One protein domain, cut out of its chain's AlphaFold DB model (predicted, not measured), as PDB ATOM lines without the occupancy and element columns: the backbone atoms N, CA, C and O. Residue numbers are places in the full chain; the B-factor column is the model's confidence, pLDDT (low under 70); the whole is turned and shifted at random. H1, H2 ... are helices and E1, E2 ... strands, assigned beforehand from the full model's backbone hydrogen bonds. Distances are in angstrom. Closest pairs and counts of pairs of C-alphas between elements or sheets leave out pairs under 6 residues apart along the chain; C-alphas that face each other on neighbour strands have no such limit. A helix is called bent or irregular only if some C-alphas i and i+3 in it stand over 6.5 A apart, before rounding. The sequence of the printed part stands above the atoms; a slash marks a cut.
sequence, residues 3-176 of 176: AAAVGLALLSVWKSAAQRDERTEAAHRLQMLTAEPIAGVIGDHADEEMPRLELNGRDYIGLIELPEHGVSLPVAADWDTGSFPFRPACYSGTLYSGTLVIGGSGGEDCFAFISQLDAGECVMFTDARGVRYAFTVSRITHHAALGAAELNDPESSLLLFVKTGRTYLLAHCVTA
ATOM      1  N   ALA A   3       2.466  15.755  24.599       48.59
ATOM      2  CA  ALA A   3       1.349  16.696  24.410       48.59
ATOM      3  C   ALA A   3       1.026  17.559  25.651       48.59
ATOM      4  O   ALA A   3       0.701  18.735  25.517       48.59
ATOM      5  N   ALA A   4       1.170  17.007  26.862       55.06
ATOM      6  CA  ALA A   4       0.894  17.738  28.103       55.06
ATOM      7  C   ALA A   4       1.934  18.841  28.388       55.06
ATOM      8  O   ALA A   4       1.574  19.911  28.868       55.06
ATOM      9  N   ALA A   5       3.208  18.610  28.048       56.59
ATOM     10  CA  ALA A   5       4.278  19.584  28.264       56.59
ATOM     11  C   ALA A   5       4.168  20.791  27.315       56.59
ATOM     12  O   ALA A   5       4.389  21.924  27.736       56.59
ATOM     13  N   VAL A   6       3.760  20.563  26.059       63.09
ATOM     14  CA  VAL A   6       3.518  21.642  25.083       63.09
ATOM     15  C   VAL A   6       2.310  22.488  25.492       63.09
ATOM     16  O   VAL A   6       2.382  23.714  25.445       63.09
ATOM     17  N   GLY A   7       1.229  21.857  25.968       61.91
ATOM     18  CA  GLY A   7       0.062  22.575  26.489       61.91
ATOM     19  C   GLY A   7       0.392  23.457  27.699       61.91
ATOM     20  O   GLY A   7      -0.034  24.607  27.750       61.91
ATOM     21  N   LEU A   8       1.206  22.958  28.636       64.50
ATOM     22  CA  LEU A   8       1.616  23.718  29.821       64.50
ATOM     23  C   LEU A   8       2.525  24.909  29.472       64.50
ATOM     24  O   LEU A   8       2.375  25.981  30.053       64.50
ATOM     25  N   ALA A   9       3.437  24.731  28.511       64.19
ATOM     26  CA  ALA A   9       4.326  25.793  28.042       64.19
ATOM     27  C   ALA A   9       3.567  26.907  27.301       64.19
ATOM     28  O   ALA A   9       3.850  28.084  27.498       64.19
ATOM     29  N   LEU A  10       2.568  26.562  26.483       67.31
ATOM     30  CA  LEU A  10       1.725  27.562  25.817       67.31
ATOM     31  C   LEU A  10       0.863  28.338  26.820       67.31
ATOM     32  O   LEU A  10       0.745  29.557  26.717       67.31
ATOM     33  N   LEU A  11       0.308  27.647  27.821       69.19
ATOM     34  CA  LEU A  11      -0.465  28.276  28.893       69.19
ATOM     35  C   LEU A  11       0.387  29.224  29.741       69.19
ATOM     36  O   LEU A  11      -0.078  30.313  30.070       69.19
ATOM     37  N   SER A  12       1.620  28.841  30.088       72.00
ATOM     38  CA  SER A  12       2.507  29.709  30.865       72.00
ATOM     39  C   SER A  12       2.910  30.949  30.073       72.00
ATOM     40  O   SER A  12       2.836  32.046  30.613       72.00
ATOM     41  N   VAL A  13       3.247  30.804  28.787       74.12
ATOM     42  CA  VAL A  13       3.569  31.937  27.903       74.12
ATOM     43  C   VAL A  13       2.387  32.896  27.780       74.12
ATOM     44  O   VAL A  13       2.568  34.104  27.941       74.12
ATOM     45  N   TRP A  14       1.179  32.376  27.541       74.00
ATOM     46  CA  TRP A  14      -0.027  33.200  27.463       74.00
ATOM     47  C   TRP A  14      -0.307  33.929  28.781       74.00
ATOM     48  O   TRP A  14      -0.556  35.132  28.777       74.00
ATOM     49  N   LYS A  15      -0.199  33.233  29.919       75.62
ATOM     50  CA  LYS A  15      -0.438  33.830  31.235       75.62
ATOM     51  C   LYS A  15       0.603  34.901  31.584       75.62
ATOM     52  O   LYS A  15       0.232  35.933  32.138       75.62
ATOM     53  N   SER A  16       1.874  34.699  31.219       75.12
ATOM     54  CA  SER A  16       2.927  35.718  31.348       75.12
ATOM     55  C   SER A  16       2.610  36.968  30.530       75.12
ATOM     56  O   SER A  16       2.768  38.077  31.029       75.12
ATOM     57  N   ALA A  17       2.155  36.797  29.285       78.62
ATOM     58  CA  ALA A  17       1.773  37.916  28.429       78.62
ATOM     59  C   ALA A  17       0.572  38.682  29.002       78.62
ATOM     60  O   ALA A  17       0.649  39.892  29.162       78.62
ATOM     61  N   ALA A  18      -0.479  37.974  29.425       84.06
ATOM     62  CA  ALA A  18      -1.647  38.602  30.039       84.06
ATOM     63  C   ALA A  18      -1.288  39.406  31.303       84.06
ATOM     64  O   ALA A  18      -1.786  40.510  31.489       84.06
ATOM     65  N   GLN A  19      -0.386  38.894  32.152       84.38
ATOM     66  CA  GLN A  19       0.070  39.631  33.334       84.38
ATOM     67  C   GLN A  19       0.920  40.858  32.999       84.38
ATOM     68  O   GLN A  19       0.863  41.845  33.731       84.38
ATOM     69  N   ARG A  20       1.721  40.813  31.928       85.12
ATOM     70  CA  ARG A  20       2.446  41.995  31.439       85.12
ATOM     71  C   ARG A  20       1.491  43.089  30.992       85.12
ATOM     72  O   ARG A  20       1.685  44.245  31.364       85.12
ATOM     73  N   ASP A  21       0.476  42.712  30.225       89.12
ATOM     74  CA  ASP A  21      -0.525  43.644  29.716       89.12
ATOM     75  C   ASP A  21      -1.318  44.249  30.881       89.12
ATOM     76  O   ASP A  21      -1.426  45.468  30.985       89.12
ATOM     77  N   GLU A  22      -1.770  43.410  31.824       91.94
ATOM     78  CA  GLU A  22      -2.441  43.842  33.058       91.94
ATOM     79  C   GLU A  22      -1.568  44.820  33.859       91.94
ATOM     80  O   GLU A  22      -2.052  45.865  34.289       91.94
ATOM     81  N   ARG A  23      -0.272  44.526  34.023       93.44
ATOM     82  CA  ARG A  23       0.667  45.387  34.754       93.44
ATOM     83  C   ARG A  23       0.883  46.727  34.058       93.44
ATOM     84  O   ARG A  23       0.902  47.757  34.726       93.44
ATOM     85  N   THR A  24       1.060  46.714  32.742       92.38
ATOM     86  CA  THR A  24       1.296  47.927  31.948       92.38
ATOM     87  C   THR A  24       0.076  48.838  31.993       92.38
ATOM     88  O   THR A  24       0.207  50.031  32.261       92.38
ATOM     89  N   GLU A  25      -1.113  48.263  31.811       93.94
ATOM     90  CA  GLU A  25      -2.372  48.996  31.910       93.94
ATOM     91  C   GLU A  25      -2.577  49.548  33.322       93.94
ATOM     92  O   GLU A  25      -2.856  50.732  33.483       93.94
ATOM     93  N   ALA A  26      -2.383  48.735  34.364       95.38
ATOM     94  CA  ALA A  26      -2.546  49.191  35.740       95.38
ATOM     95  C   ALA A  26      -1.553  50.306  36.111       95.38
ATOM     96  O   ALA A  26      -1.968  51.293  36.717       95.38
ATOM     97  N   ALA A  27      -0.279  50.204  35.708       94.75
ATOM     98  CA  ALA A  27       0.692  51.289  35.879       94.75
ATOM     99  C   ALA A  27       0.226  52.565  35.177       94.75
ATOM    100  O   ALA A  27       0.193  53.622  35.800       94.75
ATOM    101  N   HIS A  28      -0.172  52.469  33.906       94.50
ATOM    102  CA  HIS A  28      -0.627  53.625  33.142       94.50
ATOM    103  C   HIS A  28      -1.863  54.281  33.775       94.50
ATOM    104  O   HIS A  28      -1.916  55.499  33.939       94.50
ATOM    105  N   ARG A  29      -2.843  53.477  34.195       95.00
ATOM    106  CA  ARG A  29      -4.058  53.948  34.870       95.00
ATOM    107  C   ARG A  29      -3.745  54.628  36.195       95.00
ATOM    108  O   ARG A  29      -4.275  55.708  36.437       95.00
ATOM    109  N   LEU A  30      -2.889  54.031  37.023       94.62
ATOM    110  CA  LEU A  30      -2.452  54.634  38.282       94.62
ATOM    111  C   LEU A  30      -1.740  55.960  38.023       94.62
ATOM    112  O   LEU A  30      -2.181  56.963  38.563       94.62
ATOM    113  N   GLN A  31      -0.751  55.998  37.127       93.44
ATOM    114  CA  GLN A  31      -0.042  57.229  36.753       93.44
ATOM    115  C   GLN A  31      -0.993  58.342  36.301       93.44
ATOM    116  O   GLN A  31      -0.829  59.488  36.699       93.44
ATOM    117  N   MET A  32      -1.999  58.021  35.483       92.19
ATOM    118  CA  MET A  32      -2.981  59.002  35.013       92.19
ATOM    119  C   MET A  32      -3.875  59.526  36.142       92.19
ATOM    120  O   MET A  32      -4.220  60.705  36.157       92.19
ATOM    121  N   LEU A  33      -4.269  58.657  37.075       89.50
ATOM    122  CA  LEU A  33      -5.121  59.020  38.209       89.50
ATOM    123  C   LEU A  33      -4.345  59.749  39.315       89.50
ATOM    124  O   LEU A  33      -4.949  60.503  40.073       89.50
ATOM    125  N   THR A  34      -3.027  59.558  39.382       89.00
ATOM    126  CA  THR A  34      -2.134  60.138  40.395       89.00
ATOM    127  C   THR A  34      -1.121  61.131  39.810       89.00
ATOM    128  O   THR A  34      -0.097  61.407  40.429       89.00
ATOM    129  N   ALA A  35      -1.412  61.690  38.628       81.56
ATOM    130  CA  ALA A  35      -0.483  62.510  37.841       81.56
ATOM    131  C   ALA A  35      -0.007  63.793  38.546       81.56
ATOM    132  O   ALA A  35       1.090  64.270  38.265       81.56
ATOM    133  N   GLU A  36      -0.808  64.324  39.469       84.50
ATOM    134  CA  GLU A  36      -0.478  65.485  40.304       84.50
ATOM    135  C   GLU A  36      -0.350  65.034  41.765       84.50
ATOM    136  O   GLU A  36      -1.279  65.216  42.560       84.50
ATOM    137  N   PRO A  37       0.760  64.366  42.122       81.38
ATOM    138  CA  PRO A  37       0.886  63.763  43.428       81.38
ATOM    139  C   PRO A  37       1.119  64.814  44.509       81.38
ATOM    140  O   PRO A  37       1.888  65.762  44.339       81.38
ATOM    141  N   ILE A  38       0.499  64.597  45.662       86.19
ATOM    142  CA  ILE A  38       0.692  65.419  46.858       86.19
ATOM    143  C   ILE A  38       1.796  64.774  47.693       86.19
ATOM    144  O   ILE A  38       1.790  63.561  47.888       86.19
ATOM    145  N   ALA A  39       2.750  65.561  48.191       85.06
ATOM    146  CA  ALA A  39       3.791  65.040  49.075       85.06
ATOM    147  C   ALA A  39       3.170  64.512  50.379       85.06
ATOM    148  O   ALA A  39       2.478  65.246  51.083       85.06
ATOM    149  N   GLY A  40       3.414  63.239  50.675       81.00
ATOM    150  CA  GLY A  40       2.964  62.566  51.884       81.00
ATOM    151  C   GLY A  40       3.983  62.632  53.010       81.00
ATOM    152  O   GLY A  40       5.187  62.726  52.777       81.00
ATOM    153  N   VAL A  41       3.485  62.513  54.238       81.44
ATOM    154  CA  VAL A  41       4.295  62.312  55.443       81.44
ATOM    155  C   VAL A  41       3.947  60.943  56.020       81.44
ATOM    156  O   VAL A  41       2.774  60.609  56.194       81.44
ATOM    157  N   ILE A  42       4.963  60.122  56.288       79.94
ATOM    158  CA  ILE A  42       4.773  58.795  56.888       79.94
ATOM    159  C   ILE A  42       4.099  58.946  58.256       79.94
ATOM    160  O   ILE A  42       4.509  59.768  59.072       79.94
ATOM    161  N   GLY A  43       3.064  58.140  58.501       73.31
ATOM    162  CA  GLY A  43       2.319  58.134  59.766       73.31
ATOM    163  C   GLY A  43       1.180  59.152  59.894       73.31
ATOM    164  O   GLY A  43       0.436  59.075  60.868       73.31
ATOM    165  N   ASP A  44       0.975  60.048  58.921       71.94
ATOM    166  CA  ASP A  44      -0.079  61.084  58.979       71.94
ATOM    167  C   ASP A  44      -1.515  60.504  58.934       71.94
ATOM    168  O   ASP A  44      -2.490  61.173  59.261       71.94
ATOM    169  N   HIS A  45      -1.642  59.213  58.599       70.19
ATOM    170  CA  HIS A  45      -2.907  58.479  58.475       70.19
ATOM    171  C   HIS A  45      -2.921  57.167  59.277       70.19
ATOM    172  O   HIS A  45      -3.501  56.181  58.835       70.19
ATOM    173  N   ALA A  46      -2.240  57.110  60.429       68.12
ATOM    174  CA  ALA A  46      -2.009  55.862  61.178       68.12
ATOM    175  C   ALA A  46      -3.278  55.050  61.527       68.12
ATOM    176  O   ALA A  46      -3.185  53.833  61.696       68.12
ATOM    177  N   ASP A  47      -4.445  55.701  61.595       68.50
ATOM    178  CA  ASP A  47      -5.742  55.075  61.891       68.50
ATOM    179  C   ASP A  47      -6.554  54.684  60.633       68.50
ATOM    180  O   ASP A  47      -7.657  54.144  60.748       68.50
ATOM    181  N   GLU A  48      -6.042  54.945  59.426       80.62
ATOM    182  CA  GLU A  48      -6.715  54.652  58.155       80.62
ATOM    183  C   GLU A  48      -6.182  53.368  57.496       80.62
ATOM    184  O   GLU A  48      -5.014  52.995  57.629       80.62
ATOM    185  N   GLU A  49      -7.031  52.689  56.717       84.19
ATOM    186  CA  GLU A  49      -6.563  51.634  55.812       84.19
ATOM    187  C   GLU A  49      -5.820  52.259  54.620       84.19
ATOM    188  O   GLU A  49      -6.195  53.328  54.129       84.19
ATOM    189  N   MET A  50      -4.776  51.587  54.113       89.44
ATOM    190  CA  MET A  50      -4.168  52.008  52.850       89.44
ATOM    191  C   MET A  50      -5.209  52.003  51.728       89.44
ATOM    192  O   MET A  50      -5.934  51.017  51.570       89.44
ATOM    193  N   PRO A  51      -5.281  53.076  50.926       92.06
ATOM    194  CA  PRO A  51      -6.254  53.169  49.862       92.06
ATOM    195  C   PRO A  51      -5.996  52.088  48.818       92.06
ATOM    196  O   PRO A  51      -4.850  51.768  48.494       92.06
ATOM    197  N   ARG A  52      -7.088  51.560  48.274       95.56
ATOM    198  CA  ARG A  52      -7.082  50.553  47.218       95.56
ATOM    199  C   ARG A  52      -7.808  51.096  45.993       95.56
ATOM    200  O   ARG A  52      -8.814  51.792  46.125       95.56
ATOM    201  N   LEU A  53      -7.313  50.749  44.814       95.94
ATOM    202  CA  LEU A  53      -7.960  51.001  43.534       95.94
ATOM    203  C   LEU A  53      -8.193  49.669  42.820       95.94
ATOM    204  O   LEU A  53      -7.228  48.992  42.460       95.94
ATOM    205  N   GLU A  54      -9.456  49.324  42.581       96.06
ATOM    206  CA  GLU A  54      -9.811  48.152  41.782       96.06
ATOM    207  C   GLU A  54      -9.637  48.465  40.288       96.06
ATOM    208  O   GLU A  54     -10.258  49.384  39.749       96.06
ATOM    209  N   LEU A  55      -8.807  47.682  39.599       94.00
ATOM    210  CA  LEU A  55      -8.675  47.699  38.146       94.00
ATOM    211  C   LEU A  55      -8.777  46.267  37.627       94.00
ATOM    212  O   LEU A  55      -7.973  45.408  37.989       94.00
ATOM    213  N   ASN A  56      -9.745  46.014  36.745       90.75
ATOM    214  CA  ASN A  56      -9.951  44.711  36.105       90.75
ATOM    215  C   ASN A  56     -10.059  43.541  37.109       90.75
ATOM    216  O   ASN A  56      -9.552  42.450  36.849       90.75
ATOM    217  N   GLY A  57     -10.711  43.761  38.258       92.50
ATOM    218  CA  GLY A  57     -10.882  42.743  39.296       92.50
ATOM    219  C   GLY A  57      -9.648  42.485  40.169       92.50
ATOM    220  O   GLY A  57      -9.619  41.479  40.878       92.50
ATOM    221  N   ARG A  58      -8.627  43.354  40.127       94.75
ATOM    222  CA  ARG A  58      -7.505  43.352  41.074       94.75
ATOM    223  C   ARG A  58      -7.402  44.692  41.788       94.75
ATOM    224  O   ARG A  58      -7.401  45.735  41.143       94.75
ATOM    225  N   ASP A  59      -7.223  44.635  43.101       97.31
ATOM    226  CA  ASP A  59      -6.930  45.809  43.914       97.31
ATOM    227  C   ASP A  59      -5.440  46.151  43.891       97.31
ATOM    228  O   ASP A  59      -4.571  45.285  44.047       97.31
ATOM    229  N   TYR A  60      -5.149  47.440  43.743       97.69
ATOM    230  CA  TYR A  60      -3.809  48.013  43.788       97.69
ATOM    231  C   TYR A  60      -3.722  49.057  44.897       97.69
ATOM    232  O   TYR A  60      -4.626  49.875  45.042       97.69
ATOM    233  N   ILE A  61      -2.625  49.056  45.655       96.81
ATOM    234  CA  ILE A  61      -2.387  50.045  46.725       96.81
ATOM    235  C   ILE A  61      -1.621  51.277  46.247       96.81
ATOM    236  O   ILE A  61      -1.537  52.270  46.966       96.81
ATOM    237  N   GLY A  62      -1.041  51.219  45.049       97.00
ATOM    238  CA  GLY A  62      -0.272  52.326  44.507       97.00
ATOM    239  C   GLY A  62       0.712  51.922  43.421       97.00
ATOM    240  O   GLY A  62       0.666  50.818  42.872       97.00
ATOM    241  N   LEU A  63       1.613  52.850  43.138       97.31
ATOM    242  CA  LEU A  63       2.660  52.774  42.138       97.31
ATOM    243  C   LEU A  63       4.017  52.905  42.831       97.31
ATOM    244  O   LEU A  63       4.237  53.864  43.569       97.31
ATOM    245  N   ILE A  64       4.921  51.961  42.583       97.69
ATOM    246  CA  ILE A  64       6.319  52.076  42.996       97.69
ATOM    247  C   ILE A  64       7.171  52.520  41.813       97.69
ATOM    248  O   ILE A  64       7.050  51.978  40.711       97.69
ATOM    249  N   GLU A  65       8.038  53.498  42.046       96.81
ATOM    250  CA  GLU A  65       8.891  54.093  41.026       96.81
ATOM    251  C   GLU A  65      10.346  54.109  41.505       96.81
ATOM    252  O   GLU A  65      10.639  54.489  42.639       96.81
ATOM    253  N   LEU A  66      11.259  53.695  40.627       95.88
ATOM    254  CA  LEU A  66      12.706  53.782  40.829       95.88
ATOM    255  C   LEU A  66      13.269  54.578  39.646       95.88
ATOM    256  O   LEU A  66      13.559  53.992  38.595       95.88
ATOM    257  N   PRO A  67      13.322  55.921  39.762       94.44
ATOM    258  CA  PRO A  67      13.553  56.809  38.624       94.44
ATOM    259  C   PRO A  67      14.882  56.560  37.909       94.44
ATOM    260  O   PRO A  67      14.931  56.613  36.682       94.44
ATOM    261  N   GLU A  68      15.934  56.231  38.661       94.62
ATOM    262  CA  GLU A  68      17.289  55.969  38.147       94.62
ATOM    263  C   GLU A  68      17.336  54.763  37.195       94.62
ATOM    264  O   GLU A  68      18.173  54.698  36.295       94.62
ATOM    265  N   HIS A  69      16.361  53.860  37.318       93.44
ATOM    266  CA  HIS A  69      16.210  52.682  36.470       93.44
ATOM    267  C   HIS A  69      15.031  52.777  35.490       93.44
ATOM    268  O   HIS A  69      14.741  51.808  34.789       93.44
ATOM    269  N   GLY A  70      14.332  53.920  35.428       91.88
ATOM    270  CA  GLY A  70      13.170  54.109  34.553       91.88
ATOM    271  C   GLY A  70      12.010  53.158  34.862       91.88
ATOM    272  O   GLY A  70      11.252  52.789  33.966       91.88
ATOM    273  N   VAL A  71      11.893  52.719  36.117       92.50
ATOM    274  CA  VAL A  71      10.921  51.704  36.534       92.50
ATOM    275  C   VAL A  71       9.711  52.360  37.164       92.50
ATOM    276  O   VAL A  71       9.839  53.209  38.043       92.50
ATOM    277  N   SER A  72       8.536  51.904  36.744       95.12
ATOM    278  CA  SER A  72       7.251  52.285  37.313       95.12
ATOM    279  C   SER A  72       6.322  51.077  37.267       95.12
ATOM    280  O   SER A  72       5.999  50.576  36.188       95.12
ATOM    281  N   LEU A  73       5.958  50.545  38.434       96.81
ATOM    282  CA  LEU A  73       5.220  49.287  38.547       96.81
ATOM    283  C   LEU A  73       4.021  49.452  39.482       96.81
ATOM    284  O   LEU A  73       4.161  50.034  40.560       96.81
ATOM    285  N   PRO A  74       2.849  48.905  39.126       97.56
ATOM    286  CA  PRO A  74       1.706  48.898  40.019       97.56
ATOM    287  C   PRO A  74       1.929  47.848  41.113       97.56
ATOM    288  O   PRO A  74       2.430  46.752  40.848       97.56
ATOM    289  N   VAL A  75       1.536  48.163  42.341       97.75
ATOM    290  CA  VAL A  75       1.677  47.269  43.492       97.75
ATOM    291  C   VAL A  75       0.306  46.726  43.860       97.75
ATOM    292  O   VAL A  75      -0.567  47.471  44.305       97.75
ATOM    293  N   ALA A  76       0.109  45.424  43.656       97.44
ATOM    294  CA  ALA A  76      -1.131  44.763  44.053       97.44
ATOM    295  C   ALA A  76      -1.318  44.819  45.576       97.44
ATOM    296  O   ALA A  76      -0.345  44.725  46.330       97.44
ATOM    297  N   ALA A  77      -2.567  44.953  46.016       96.69
ATOM    298  CA  ALA A  77      -2.915  45.098  47.423       96.69
ATOM    299  C   ALA A  77      -2.655  43.829  48.241       96.69
ATOM    300  O   ALA A  77      -2.276  43.924  49.403       96.69
ATOM    301  N   ASP A  78      -2.820  42.656  47.626       94.81
ATOM    302  CA  ASP A  78      -2.778  41.383  48.339       94.81
ATOM    303  C   ASP A  78      -1.644  40.469  47.857       94.81
ATOM    304  O   ASP A  78      -1.368  40.318  46.657       94.81
ATOM    305  N   TRP A  79      -1.017  39.787  48.817       94.69
ATOM    306  CA  TRP A  79      -0.000  38.777  48.558       94.69
ATOM    307  C   TRP A  79      -0.614  37.422  48.192       94.69
ATOM    308  O   TRP A  79      -1.022  36.646  49.056       94.69
ATOM    309  N   ASP A  80      -0.605  37.085  46.903       88.44
ATOM    310  CA  ASP A  80      -0.990  35.745  46.438       88.44
ATOM    311  C   ASP A  80       0.189  34.747  46.474       88.44
ATOM    312  O   ASP A  80       1.320  35.095  46.119       88.44
ATOM    313  N   THR A  81      -0.078  33.495  46.862       87.25
ATOM    314  CA  THR A  81       0.865  32.355  46.848       87.25
ATOM    315  C   THR A  81       0.497  31.268  45.828       87.25
ATOM    316  O   THR A  81       1.115  30.202  45.801       87.25
ATOM    317  N   GLY A  82      -0.485  31.532  44.964       87.69
ATOM    318  CA  GLY A  82      -0.869  30.667  43.860       87.69
ATOM    319  C   GLY A  82       0.271  30.400  42.871       87.69
ATOM    320  O   GLY A  82       1.353  30.981  42.929       87.69
ATOM    321  N   SER A  83       0.031  29.511  41.905       82.00
ATOM    322  CA  SER A  83       1.081  29.048  40.981       82.00
ATOM    323  C   SER A  83       1.623  30.123  40.030       82.00
ATOM    324  O   SER A  83       2.617  29.885  39.352       82.00
ATOM    325  N   PHE A  84       0.953  31.273  39.924       82.38
ATOM    326  CA  PHE A  84       1.355  32.360  39.032       82.38
ATOM    327  C   PHE A  84       0.919  33.714  39.614       82.38
ATOM    328  O   PHE A  84      -0.031  34.334  39.122       82.38
ATOM    329  N   PRO A  85       1.538  34.121  40.728       90.06
ATOM    330  CA  PRO A  85       1.060  35.247  41.504       90.06
ATOM    331  C   PRO A  85       1.421  36.564  40.810       90.06
ATOM    332  O   PRO A  85       2.461  36.670  40.156       90.06
ATOM    333  N   PHE A  86       0.572  37.579  40.949       92.25
ATOM    334  CA  PHE A  86       0.879  38.916  40.440       92.25
ATOM    335  C   PHE A  86       1.946  39.585  41.314       92.25
ATOM    336  O   PHE A  86       1.911  39.480  42.542       92.25
ATOM    337  N   ARG A  87       2.901  40.270  40.681       94.19
ATOM    338  CA  ARG A  87       3.975  41.025  41.337       94.19
ATOM    339  C   ARG A  87       4.259  42.331  40.577       94.19
ATOM    340  O   ARG A  87       4.082  42.325  39.354       94.19
ATOM    341  N   PRO A  88       4.745  43.390  41.248       96.94
ATOM    342  CA  PRO A  88       4.955  43.468  42.696       96.94
ATOM    343  C   PRO A  88       3.637  43.513  43.484       96.94
ATOM    344  O   PRO A  88       2.582  43.833  42.938       96.94
ATOM    345  N   ALA A  89       3.687  43.110  44.751       97.38
ATOM    346  CA  ALA A  89       2.520  43.060  45.627       97.38
ATOM    347  C   ALA A  89       2.908  43.374  47.073       97.38
ATOM    348  O   ALA A  89       4.023  43.052  47.497       97.38
ATOM    349  N   CYS A  90       1.979  43.963  47.824       96.94
ATOM    350  CA  CYS A  90       2.115  44.129  49.263       96.94
ATOM    351  C   CYS A  90       2.194  42.754  49.925       96.94
ATOM    352  O   CYS A  90       1.323  41.913  49.718       96.94
ATOM    353  N   TYR A  91       3.259  42.517  50.684       96.06
ATOM    354  CA  TYR A  91       3.422  41.331  51.516       96.06
ATOM    355  C   TYR A  91       2.820  41.548  52.905       96.06
ATOM    356  O   TYR A  91       2.122  40.673  53.417       96.06
ATOM    357  N   SER A  92       3.090  42.708  53.508       94.25
ATOM    358  CA  SER A  92       2.598  43.078  54.834       94.25
ATOM    359  C   SER A  92       2.800  44.567  55.121       94.25
ATOM    360  O   SER A  92       3.640  45.212  54.497       94.25
ATOM    361  N   GLY A  93       2.114  45.060  56.151       92.12
ATOM    362  CA  GLY A  93       2.312  46.406  56.691       92.12
ATOM    363  C   GLY A  93       1.730  47.513  55.814       92.12
ATOM    364  O   GLY A  93       1.050  47.248  54.824       92.12
ATOM    365  N   THR A  94       1.961  48.760  56.219       91.00
ATOM    366  CA  THR A  94       1.455  49.956  55.537       91.00
ATOM    367  C   THR A  94       2.462  51.099  55.622       91.00
ATOM    368  O   THR A  94       3.397  51.054  56.414       91.00
ATOM    369  N   LEU A  95       2.251  52.152  54.829       84.19
ATOM    370  CA  LEU A  95       2.997  53.414  54.965       84.19
ATOM    371  C   LEU A  95       2.529  54.278  56.140       84.19
ATOM    372  O   LEU A  95       3.138  55.299  56.446       84.19
ATOM    373  N   TYR A  96       1.418  53.909  56.771       81.75
ATOM    374  CA  TYR A  96       0.803  54.697  57.836       81.75
ATOM    375  C   TYR A  96       1.174  54.168  59.216       81.75
ATOM    376  O   TYR A  96       1.122  54.904  60.195       81.75
ATOM    377  N   SER A  97       1.557  52.895  59.302       76.62
ATOM    378  CA  SER A  97       1.929  52.242  60.547       76.62
ATOM    379  C   SER A  97       2.960  51.146  60.285       76.62
ATOM    380  O   SER A  97       2.687  50.152  59.608       76.62
ATOM    381  N   GLY A  98       4.153  51.332  60.851       85.25
ATOM    382  CA  GLY A  98       5.272  50.402  60.723       85.25
ATOM    383  C   GLY A  98       5.956  50.456  59.355       85.25
ATOM    384  O   GLY A  98       6.173  51.528  58.796       85.25
ATOM    385  N   THR A  99       6.333  49.281  58.854       93.88
ATOM    386  CA  THR A  99       7.077  49.104  57.601       93.88
ATOM    387  C   THR A  99       6.144  48.569  56.525       93.88
ATOM    388  O   THR A  99       5.578  47.484  56.690       93.88
ATOM    389  N   LEU A 100       6.034  49.259  55.390       96.12
ATOM    390  CA  LEU A 100       5.427  48.658  54.205       96.12
ATOM    391  C   LEU A 100       6.413  47.654  53.601       96.12
ATOM    392  O   LEU A 100       7.530  48.016  53.240       96.12
ATOM    393  N   VAL A 101       6.006  46.395  53.453       97.50
ATOM    394  CA  VAL A 101       6.827  45.348  52.840       97.50
ATOM    395  C   VAL A 101       6.237  44.979  51.484       97.50
ATOM    396  O   VAL A 101       5.113  44.482  51.405       97.50
ATOM    397  N   ILE A 102       6.999  45.177  50.409       97.81
ATOM    398  CA  ILE A 102       6.599  44.840  49.038       97.81
ATOM    399  C   ILE A 102       7.502  43.730  48.512       97.81
ATOM    400  O   ILE A 102       8.728  43.827  48.542       97.81
ATOM    401  N   GLY A 103       6.885  42.681  47.976       96.50
ATOM    402  CA  GLY A 103       7.609  41.599  47.325       96.50
ATOM    403  C   GLY A 103       7.499  41.648  45.806       96.50
ATOM    404  O   GLY A 103       6.440  41.940  45.243       96.50
ATOM    405  N   GLY A 104       8.583  41.282  45.128       95.06
ATOM    406  CA  GLY A 104       8.667  41.221  43.673       95.06
ATOM    407  C   GLY A 104       9.525  40.073  43.139       95.06
ATOM    408  O   GLY A 104       9.999  39.207  43.882       95.06
ATOM    409  N   SER A 105       9.720  40.058  41.822       91.69
ATOM    410  CA  SER A 105      10.581  39.101  41.119       91.69
ATOM    411  C   SER A 105      11.630  39.825  40.277       91.69
ATOM    412  O   SER A 105      11.373  40.899  39.746       91.69
ATOM    413  N   GLY A 106      12.810  39.225  40.133       86.44
ATOM    414  CA  GLY A 106      13.897  39.756  39.302       86.44
ATOM    415  C   GLY A 106      13.727  39.483  37.802       86.44
ATOM    416  O   GLY A 106      14.716  39.436  37.081       86.44
ATOM    417  N   GLY A 107      12.505  39.196  37.338       85.00
ATOM    418  CA  GLY A 107      12.213  39.003  35.914       85.00
ATOM    419  C   GLY A 107      12.024  40.336  35.185       85.00
ATOM    420  O   GLY A 107      11.732  41.343  35.830       85.00
ATOM    421  N   GLU A 108      12.151  40.322  33.852       79.56
ATOM    422  CA  GLU A 108      12.087  41.509  32.967       79.56
ATOM    423  C   GLU A 108      10.884  42.415  33.234       79.56
ATOM    424  O   GLU A 108      11.003  43.632  33.200       79.56
ATOM    425  N   ASP A 109       9.749  41.824  33.595       82.50
ATOM    426  CA  ASP A 109       8.497  42.558  33.741       82.50
ATOM    427  C   ASP A 109       8.266  43.116  35.161       82.50
ATOM    428  O   ASP A 109       7.178  43.602  35.472       82.50
ATOM    429  N   CYS A 110       9.249  42.979  36.053       87.44
ATOM    430  CA  CYS A 110       9.198  43.451  37.434       87.44
ATOM    431  C   CYS A 110      10.523  44.149  37.785       87.44
ATOM    432  O   CYS A 110      10.796  45.222  37.258       87.44
ATOM    433  N   PHE A 111      11.367  43.571  38.640       91.38
ATOM    434  CA  PHE A 111      12.601  44.206  39.109       91.38
ATOM    435  C   PHE A 111      13.860  43.578  38.488       91.38
ATOM    436  O   PHE A 111      14.778  43.174  39.200       91.38
ATOM    437  N   ALA A 112      13.935  43.468  37.158       88.62
ATOM    438  CA  ALA A 112      15.110  42.893  36.483       88.62
ATOM    439  C   ALA A 112      16.424  43.645  36.746       88.62
ATOM    440  O   ALA A 112      17.504  43.060  36.685       88.62
ATOM    441  N   PHE A 113      16.333  44.931  37.070       87.69
ATOM    442  CA  PHE A 113      17.470  45.779  37.404       87.69
ATOM    443  C   PHE A 113      17.929  45.623  38.860       87.69
ATOM    444  O   PHE A 113      18.932  46.221  39.216       87.69
ATOM    445  N   ILE A 114      17.241  44.847  39.711       90.12
ATOM    446  CA  ILE A 114      17.445  44.902  41.170       90.12
ATOM    447  C   ILE A 114      18.895  44.654  41.609       90.12
ATOM    448  O   ILE A 114      19.319  45.152  42.640       90.12
ATOM    449  N   SER A 115      19.674  43.894  40.835       88.62
ATOM    450  CA  SER A 115      21.092  43.648  41.124       88.62
ATOM    451  C   SER A 115      22.003  44.856  40.886       88.62
ATOM    452  O   SER A 115      23.187  44.767  41.186       88.62
ATOM    453  N   GLN A 116      21.482  45.909  40.260       92.19
ATOM    454  CA  GLN A 116      22.155  47.176  39.974       92.19
ATOM    455  C   GLN A 116      21.725  48.283  40.939       92.19
ATOM    456  O   GLN A 116      22.302  49.355  40.867       92.19
ATOM    457  N   LEU A 117      20.715  48.028  41.780       94.12
ATOM    458  CA  LEU A 117      20.280  48.976  42.796       94.12
ATOM    459  C   LEU A 117      21.406  49.149  43.816       94.12
ATOM    460  O   LEU A 117      21.953  48.147  44.283       94.12
ATOM    461  N   ASP A 118      21.691  50.387  44.197       94.75
ATOM    462  CA  ASP A 118      22.694  50.736  45.196       94.75
ATOM    463  C   ASP A 118      22.107  51.532  46.377       94.75
ATOM    464  O   ASP A 118      20.992  52.058  46.356       94.75
ATOM    465  N   ALA A 119      22.869  51.597  47.472       96.44
ATOM    466  CA  ALA A 119      22.524  52.463  48.594       96.44
ATOM    467  C   ALA A 119      22.642  53.943  48.193       96.44
ATOM    468  O   ALA A 119      23.590  54.344  47.522       96.44
ATOM    469  N   GLY A 120      21.706  54.764  48.663       97.19
ATOM    470  CA  GLY A 120      21.574  56.172  48.301       97.19
ATOM    471  C   GLY A 120      20.584  56.431  47.167       97.19
ATOM    472  O   GLY A 120      20.159  57.573  47.009       97.19
ATOM    473  N   GLU A 121      20.170  55.398  46.431       97.56
ATOM    474  CA  GLU A 121      19.200  55.555  45.350       97.56
ATOM    475  C   GLU A 121      17.803  55.911  45.853       97.56
ATOM    476  O   GLU A 121      17.382  55.545  46.960       97.56
ATOM    477  N   CYS A 122      17.069  56.624  45.005       97.00
ATOM    478  CA  CYS A 122      15.724  57.078  45.306       97.00
ATOM    479  C   CYS A 122      14.662  56.022  44.965       97.00
ATOM    480  O   CYS A 122      14.585  55.524  43.841       97.00
ATOM    481  N   VAL A 123      13.749  55.779  45.906       97.69
ATOM    482  CA  VAL A 123      12.528  54.994  45.691       97.69
ATOM    483  C   VAL A 123      11.330  55.878  46.002       97.69
ATOM    484  O   VAL A 123      11.258  56.474  47.073       97.69
ATOM    485  N   MET A 124      10.378  55.957  45.080       97.25
ATOM    486  CA  MET A 124       9.116  56.657  45.301       97.25
ATOM    487  C   MET A 124       7.979  55.649  45.384       97.25
ATOM    488  O   MET A 124       7.929  54.681  44.624       97.25
ATOM    489  N   PHE A 125       7.032  55.898  46.280       97.38
ATOM    490  CA  PHE A 125       5.756  55.197  46.289       97.38
ATOM    491  C   PHE A 125       4.626  56.213  46.252       97.38
ATOM    492  O   PHE A 125       4.567  57.096  47.100       97.38
ATOM    493  N   THR A 126       3.724  56.079  45.291       96.12
ATOM    494  CA  THR A 126       2.517  56.901  45.199       96.12
ATOM    495  C   THR A 126       1.318  56.021  45.507       96.12
ATOM    496  O   THR A 126       1.068  55.066  44.773       96.12
ATOM    497  N   ASP A 127       0.598  56.300  46.592       95.12
ATOM    498  CA  ASP A 127      -0.577  55.515  46.975       95.12
ATOM    499  C   ASP A 127      -1.734  55.681  45.969       95.12
ATOM    500  O   ASP A 127      -1.717  56.545  45.088       95.12
ATOM    501  N   ALA A 128      -2.771  54.855  46.099       94.56
ATOM    502  CA  ALA A 128      -3.939  54.902  45.219       94.56
ATOM    503  C   ALA A 128      -4.761  56.213  45.295       94.56
ATOM    504  O   ALA A 128      -5.642  56.416  44.462       94.56
ATOM    505  N   ARG A 129      -4.489  57.110  46.258       91.38
ATOM    506  CA  ARG A 129      -5.077  58.464  46.347       91.38
ATOM    507  C   ARG A 129      -4.199  59.534  45.695       91.38
ATOM    508  O   ARG A 129      -4.629  60.679  45.600       91.38
ATOM    509  N   GLY A 130      -2.994  59.184  45.254       92.94
ATOM    510  CA  GLY A 130      -2.028  60.132  44.708       92.94
ATOM    511  C   GLY A 130      -1.141  60.794  45.759       92.94
ATOM    512  O   GLY A 130      -0.507  61.802  45.460       92.94
ATOM    513  N   VAL A 131      -1.059  60.253  46.976       92.88
ATOM    514  CA  VAL A 131      -0.087  60.726  47.966       92.88
ATOM    515  C   VAL A 131       1.253  60.046  47.705       92.88
ATOM    516  O   VAL A 131       1.343  58.818  47.701       92.88
ATOM    517  N   ARG A 132       2.298  60.839  47.469       94.94
ATOM    518  CA  ARG A 132       3.641  60.361  47.133       94.94
ATOM    519  C   ARG A 132       4.583  60.450  48.323       94.94
ATOM    520  O   ARG A 132       4.755  61.510  48.916       94.94
ATOM    521  N   TYR A 133       5.255  59.343  48.589       95.31
ATOM    522  CA  TYR A 133       6.241  59.160  49.640       95.31
ATOM    523  C   TYR A 133       7.604  58.913  49.001       95.31
ATOM    524  O   TYR A 133       7.720  58.107  48.072       95.31
ATOM    525  N   ALA A 134       8.616  59.620  49.494       96.12
ATOM    526  CA  ALA A 134       9.989  59.506  49.028       96.12
ATOM    527  C   ALA A 134      10.831  58.729  50.036       96.12
ATOM    528  O   ALA A 134      10.776  58.985  51.241       96.12
ATOM    529  N   PHE A 135      11.632  57.802  49.525       97.31
ATOM    530  CA  PHE A 135      12.557  57.007  50.309       97.31
ATOM    531  C   PHE A 135      13.937  56.992  49.668       97.31
ATOM    532  O   PHE A 135      14.091  57.119  48.452       97.31
ATOM    533  N   THR A 136      14.935  56.738  50.501       97.88
ATOM    534  CA  THR A 136      16.300  56.445  50.081       97.88
ATOM    535  C   THR A 136      16.659  55.023  50.483       97.88
ATOM    536  O   THR A 136      16.390  54.598  51.614       97.88
ATOM    537  N   VAL A 137      17.292  54.277  49.577       98.19
ATOM    538  CA  VAL A 137      17.849  52.957  49.888       98.19
ATOM    539  C   VAL A 137      18.976  53.133  50.906       98.19
ATOM    540  O   VAL A 137      20.053  53.626  50.591       98.19
ATOM    541  N   SER A 138      18.743  52.723  52.148       97.94
ATOM    542  CA  SER A 138      19.734  52.819  53.225       97.94
ATOM    543  C   SER A 138      20.788  51.716  53.144       97.94
ATOM    544  O   SER A 138      21.971  51.950  53.386       97.94
ATOM    545  N   ARG A 139      20.359  50.492  52.816       97.44
ATOM    546  CA  ARG A 139      21.226  49.324  52.661       97.44
ATOM    547  C   ARG A 139      20.565  48.255  51.807       97.44
ATOM    548  O   ARG A 139      19.339  48.163  51.729       97.44
ATOM    549  N   ILE A 140      21.408  47.380  51.273       96.94
ATOM    550  CA  ILE A 140      21.001  46.197  50.524       96.94
ATOM    551  C   ILE A 140      21.534  44.955  51.229       96.94
ATOM    552  O   ILE A 140      22.691  44.914  51.650       96.94
ATOM    553  N   THR A 141      20.686  43.939  51.380       96.50
ATOM    554  CA  THR A 141      21.074  42.649  51.959       96.50
ATOM    555  C   THR A 141      20.690  41.489  51.045       96.50
ATOM    556  O   THR A 141      19.722  41.562  50.288       96.50
ATOM    557  N   HIS A 142      21.468  40.407  51.094       95.56
ATOM    558  CA  HIS A 142      21.253  39.215  50.277       95.56
ATOM    559  C   HIS A 142      21.008  37.997  51.155       95.56
ATOM    560  O   HIS A 142      21.775  37.727  52.078       95.56
ATOM    561  N   HIS A 143      19.985  37.221  50.808       96.00
ATOM    562  CA  HIS A 143      19.558  36.068  51.592       96.00
ATOM    563  C   HIS A 143      19.325  34.849  50.704       96.00
ATOM    564  O   HIS A 143      18.776  34.949  49.607       96.00
ATOM    565  N   ALA A 144      19.729  33.668  51.173       94.12
ATOM    566  CA  ALA A 144      19.445  32.408  50.479       94.12
ATOM    567  C   ALA A 144      17.988  31.945  50.681       94.12
ATOM    568  O   ALA A 144      17.436  31.217  49.859       94.12
ATOM    569  N   ALA A 145      17.362  32.376  51.774       92.25
ATOM    570  CA  ALA A 145      15.973  32.116  52.118       92.25
ATOM    571  C   ALA A 145      15.408  33.336  52.856       92.25
ATOM    572  O   ALA A 145      16.172  34.080  53.460       92.25
ATOM    573  N   LEU A 146      14.090  33.524  52.806       91.44
ATOM    574  CA  LEU A 146      13.405  34.575  53.557       91.44
ATOM    575  C   LEU A 146      12.407  33.974  54.531       91.44
ATOM    576  O   LEU A 146      11.639  33.081  54.161       91.44
ATOM    577  N   GLY A 147      12.398  34.512  55.744       90.19
ATOM    578  CA  GLY A 147      11.373  34.304  56.747       90.19
ATOM    579  C   GLY A 147      10.923  35.624  57.370       90.19
ATOM    580  O   GLY A 147      11.268  36.717  56.922       90.19
ATOM    581  N   ALA A 148      10.123  35.509  58.429       89.12
ATOM    582  CA  ALA A 148       9.593  36.666  59.144       89.12
ATOM    583  C   ALA A 148      10.691  37.512  59.814       89.12
ATOM    584  O   ALA A 148      10.501  38.706  59.993       89.12
ATOM    585  N   ALA A 149      11.827  36.909  60.181       90.88
ATOM    586  CA  ALA A 149      12.916  37.620  60.846       90.88
ATOM    587  C   ALA A 149      13.611  38.608  59.900       90.88
ATOM    588  O   ALA A 149      13.845  39.749  60.278       90.88
ATOM    589  N   GLU A 150      13.891  38.194  58.663       93.19
ATOM    590  CA  GLU A 150      14.559  39.036  57.666       93.19
ATOM    591  C   GLU A 150      13.649  40.157  57.146       93.19
ATOM    592  O   GLU A 150      14.141  41.205  56.733       93.19
ATOM    593  N   LEU A 151      12.329  39.938  57.168       94.62
ATOM    594  CA  LEU A 151      11.324  40.914  56.734       94.62
ATOM    595  C   LEU A 151      10.841  41.847  57.855       94.62
ATOM    596  O   LEU A 151      10.090  42.779  57.584       94.62
ATOM    597  N   ASN A 152      11.262  41.610  59.098       93.88
ATOM    598  CA  ASN A 152      10.941  42.461  60.236       93.88
ATOM    599  C   ASN A 152      12.085  43.446  60.497       93.88
ATOM    600  O   ASN A 152      12.996  43.163  61.276       93.88
ATOM    601  N   ASP A 153      12.027  44.599  59.840       93.75
ATOM    602  CA  ASP A 153      13.002  45.673  60.008       93.75
ATOM    603  C   ASP A 153      12.298  47.000  60.327       93.75
ATOM    604  O   ASP A 153      11.999  47.758  59.405       93.75
ATOM    605  N   PRO A 154      12.026  47.291  61.612       91.25
ATOM    606  CA  PRO A 154      11.261  48.474  62.011       91.25
ATOM    607  C   PRO A 154      11.983  49.798  61.713       91.25
ATOM    608  O   PRO A 154      11.347  50.846  61.715       91.25
ATOM    609  N   GLU A 155      13.292  49.757  61.447       92.44
ATOM    610  CA  GLU A 155      14.068  50.928  61.020       92.44
ATOM    611  C   GLU A 155      13.776  51.310  59.559       92.44
ATOM    612  O   GLU A 155      13.994  52.450  59.156       92.44
ATOM    613  N   SER A 156      13.282  50.365  58.753       95.44
ATOM    614  CA  SER A 156      12.852  50.629  57.382       95.44
ATOM    615  C   SER A 156      11.415  51.142  57.372       95.44
ATOM    616  O   SER A 156      10.514  50.514  57.925       95.44
ATOM    617  N   SER A 157      11.167  52.242  56.661       95.81
ATOM    618  CA  SER A 157       9.804  52.699  56.352       95.81
ATOM    619  C   SER A 157       9.202  51.898  55.187       95.81
ATOM    620  O   SER A 157       8.003  51.630  55.154       95.81
ATOM    621  N   LEU A 158      10.056  51.464  54.253       97.44
ATOM    622  CA  LEU A 158       9.710  50.602  53.127       97.44
ATOM    623  C   LEU A 158      10.768  49.499  52.989       97.44
ATOM    624  O   LEU A 158      11.964  49.773  52.971       97.44
ATOM    625  N   LEU A 159      10.331  48.251  52.847       97.69
ATOM    626  CA  LEU A 159      11.201  47.112  52.574       97.69
ATOM    627  C   LEU A 159      10.793  46.452  51.258       97.69
ATOM    628  O   LEU A 159       9.691  45.912  51.136       97.69
ATOM    629  N   LEU A 160      11.694  46.460  50.278       97.31
ATOM    630  CA  LEU A 160      11.509  45.719  49.033       97.31
ATOM    631  C   LEU A 160      12.261  44.404  49.126       97.31
ATOM    632  O   LEU A 160      13.462  44.416  49.370       97.31
ATOM    633  N   PHE A 161      11.597  43.279  48.875       96.62
ATOM    634  CA  PHE A 161      12.290  42.012  48.668       96.62
ATOM    635  C   PHE A 161      12.020  41.461  47.275       96.62
ATOM    636  O   PHE A 161      10.881  41.334  46.824       96.62
ATOM    637  N   VAL A 162      13.084  41.085  46.582       95.88
ATOM    638  CA  VAL A 162      13.006  40.601  45.208       95.88
ATOM    639  C   VAL A 162      13.669  39.244  45.118       95.88
ATOM    640  O   VAL A 162      14.825  39.069  45.500       95.88
ATOM    641  N   LYS A 163      12.931  38.266  44.592       92.44
ATOM    642  CA  LYS A 163      13.489  36.949  44.295       92.44
ATOM    643  C   LYS A 163      14.271  36.986  42.985       92.44
ATOM    644  O   LYS A 163      13.671  37.177  41.926       92.44
ATOM    645  N   THR A 164      15.563  36.684  43.047       89.00
ATOM    646  CA  THR A 164      16.461  36.636  41.887       89.00
ATOM    647  C   THR A 164      17.103  35.253  41.812       89.00
ATOM    648  O   THR A 164      18.058  34.926  42.514       89.00
ATOM    649  N   GLY A 165      16.528  34.377  40.985       87.25
ATOM    650  CA  GLY A 165      16.949  32.979  40.906       87.25
ATOM    651  C   GLY A 165      16.724  32.229  42.225       87.25
ATOM    652  O   GLY A 165      15.587  31.913  42.584       87.25
ATOM    653  N   ARG A 166      17.820  31.898  42.921       88.81
ATOM    654  CA  ARG A 166      17.810  31.153  44.197       88.81
ATOM    655  C   ARG A 166      18.022  32.030  45.427       88.81
ATOM    656  O   ARG A 166      17.991  31.504  46.531       88.81
ATOM    657  N   THR A 167      18.255  33.322  45.241       93.06
ATOM    658  CA  THR A 167      18.481  34.267  46.331       93.06
ATOM    659  C   THR A 167      17.378  35.311  46.365       93.06
ATOM    660  O   THR A 167      16.573  35.447  45.437       93.06
ATOM    661  N   TYR A 168      17.348  36.040  47.467       95.19
ATOM    662  CA  TYR A 168      16.541  37.225  47.651       95.19
ATOM    663  C   TYR A 168      17.460  38.412  47.891       95.19
ATOM    664  O   TYR A 168      18.449  38.296  48.617       95.19
ATOM    665  N   LEU A 169      17.125  39.535  47.271       96.44
ATOM    666  CA  LEU A 169      17.727  40.831  47.540       96.44
ATOM    667  C   LEU A 169      16.700  41.674  48.286       96.44
ATOM    668  O   LEU A 169      15.555  41.769  47.841       96.44
ATOM    669  N   LEU A 170      17.105  42.236  49.422       97.44
ATOM    670  CA  LEU A 170      16.304  43.136  50.241       97.44
ATOM    671  C   LEU A 170      16.870  44.549  50.152       97.44
ATOM    672  O   LEU A 170      18.030  44.758  50.508       97.44
ATOM    673  N   ALA A 171      16.058  45.501  49.703       97.56
ATOM    674  CA  ALA A 171      16.367  46.922  49.742       97.56
ATOM    675  C   ALA A 171      15.624  47.559  50.918       97.56
ATOM    676  O   ALA A 171      14.393  47.633  50.936       97.56
ATOM    677  N   HIS A 172      16.396  47.982  51.913       97.81
ATOM    678  CA  HIS A 172      15.907  48.605  53.136       97.81
ATOM    679  C   HIS A 172      15.836  50.108  52.910       97.81
ATOM    680  O   HIS A 172      16.875  50.749  52.726       97.81
ATOM    681  N   CYS A 173      14.637  50.673  52.902       97.88
ATOM    682  CA  CYS A 173      14.415  52.059  52.518       97.88
ATOM    683  C   CYS A 173      13.910  52.870  53.714       97.88
ATOM    684  O   CYS A 173      12.992  52.460  54.430       97.88
ATOM    685  N   VAL A 174      14.509  54.039  53.910       96.50
ATOM    686  CA  VAL A 174      14.134  55.005  54.949       96.50
ATOM    687  C   VAL A 174      13.535  56.238  54.294       96.50
ATOM    688  O   VAL A 174      13.843  56.522  53.138       96.50
ATOM    689  N   THR A 175      12.665  56.950  55.007       93.50
ATOM    690  CA  THR A 175      12.082  58.208  54.509       93.50
ATOM    691  C   THR A 175      13.201  59.204  54.172       93.50
ATOM    692  O   THR A 175      14.140  59.338  54.959       93.50
ATOM    693  N   ALA A 176      13.118  59.834  52.996       86.12
ATOM    694  CA  ALA A 176      14.107  60.794  52.492       86.12
ATOM    695  C   ALA A 176      13.930  62.206  53.076       86.12
ATOM    696  O   ALA A 176      12.776  62.580  53.391       86.12
TER     697      ALA A 176
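This is residues 3 to 176 of the 176 residues of the protein "Sortase" of Firmicutes bacterium CAG:83 (UniProt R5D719). One strongly twisted sheet of nine strands folds back on itself through the bent strand E7. E1, E2, E3 and E6 form one wall and E4, E5, E8 and E9 the other, roughly crosswise, while the long helix H1 packs on E3, E2 and E1 with residues 22 to 31 and sticks out with residues 3 to 11. The 174 printed residues hold, in order, H1, E1 to E7, the small helix H2, E8 and E9. The sheet is branched and mixed, antiparallel but for E5 and E8, and the class is mixed, helices and strands. The whole is compact, with a radius of gyration of the C-alphas of 16.0 A, yet elongated, spanning 56 by 36 by 29 A.

In the sheet E2, residues 58 to 66, has three antiparallel neighbours: E1, residues 53 to 55, and E6, residues 122 to 127, on one side, and E3, residues 71 to 76, on the other. N 53 and O 60 are 2.8 A apart, N 63 and O 126 2.8 A, and N 64 and O 73 2.9 A, within hydrogen-bond range. E1, E2 and E3 make a meander, each strand the antiparallel neighbour of the one before. E7, residues 131 to 143, bends by 70 degrees at residue 139; it is antiparallel to E6, N 125 and O 133 at 2.9 A, and to E9, residues 167 to 175, N 141 and O 170 at 2.9 A. E8, residues 158 to 164, forms a hairpin with E9, N 162 and O 169 at 2.9 A. E5, residues 100 to 105, is parallel to E8, N 104 and O 161 at 2.9 A, and forms a hairpin with E4, residues 89 to 92, N 91 and O 101 at 2.8 A. The closest C-alphas of E3 and E4, those of Ala 76 and Ala 89, are 4.3 A apart. H1, residues 3 to 33, is on the sheet; its closest C-alphas to E3, those of Ala 27 and Pro 74, are 4.9 A apart. H2, residues 148 to 151, only grazes the sheet with residues 150 to 151, and is apart from H1. In H1 every O i to N i+4 pair is within hydrogen-bond range; H2 is too short for one.

H1 runs 45.0 A from C-alpha 3 at (1.349, 16.696, 24.410). E7 measures 31.7 A, E9 26.1 A and E2 22.7 A. E9 ends with C-alpha 175 at (12.082, 58.208, 54.509).

The C-alphas farthest apart, those of Ala 3 and Asp 44, are 56.3 A apart. The printed part has no cut. The links H1 to E1, E3 to E4 and E5 to E6 are long. Residues 3 to 11 and 46 to 47 have pLDDT under 70.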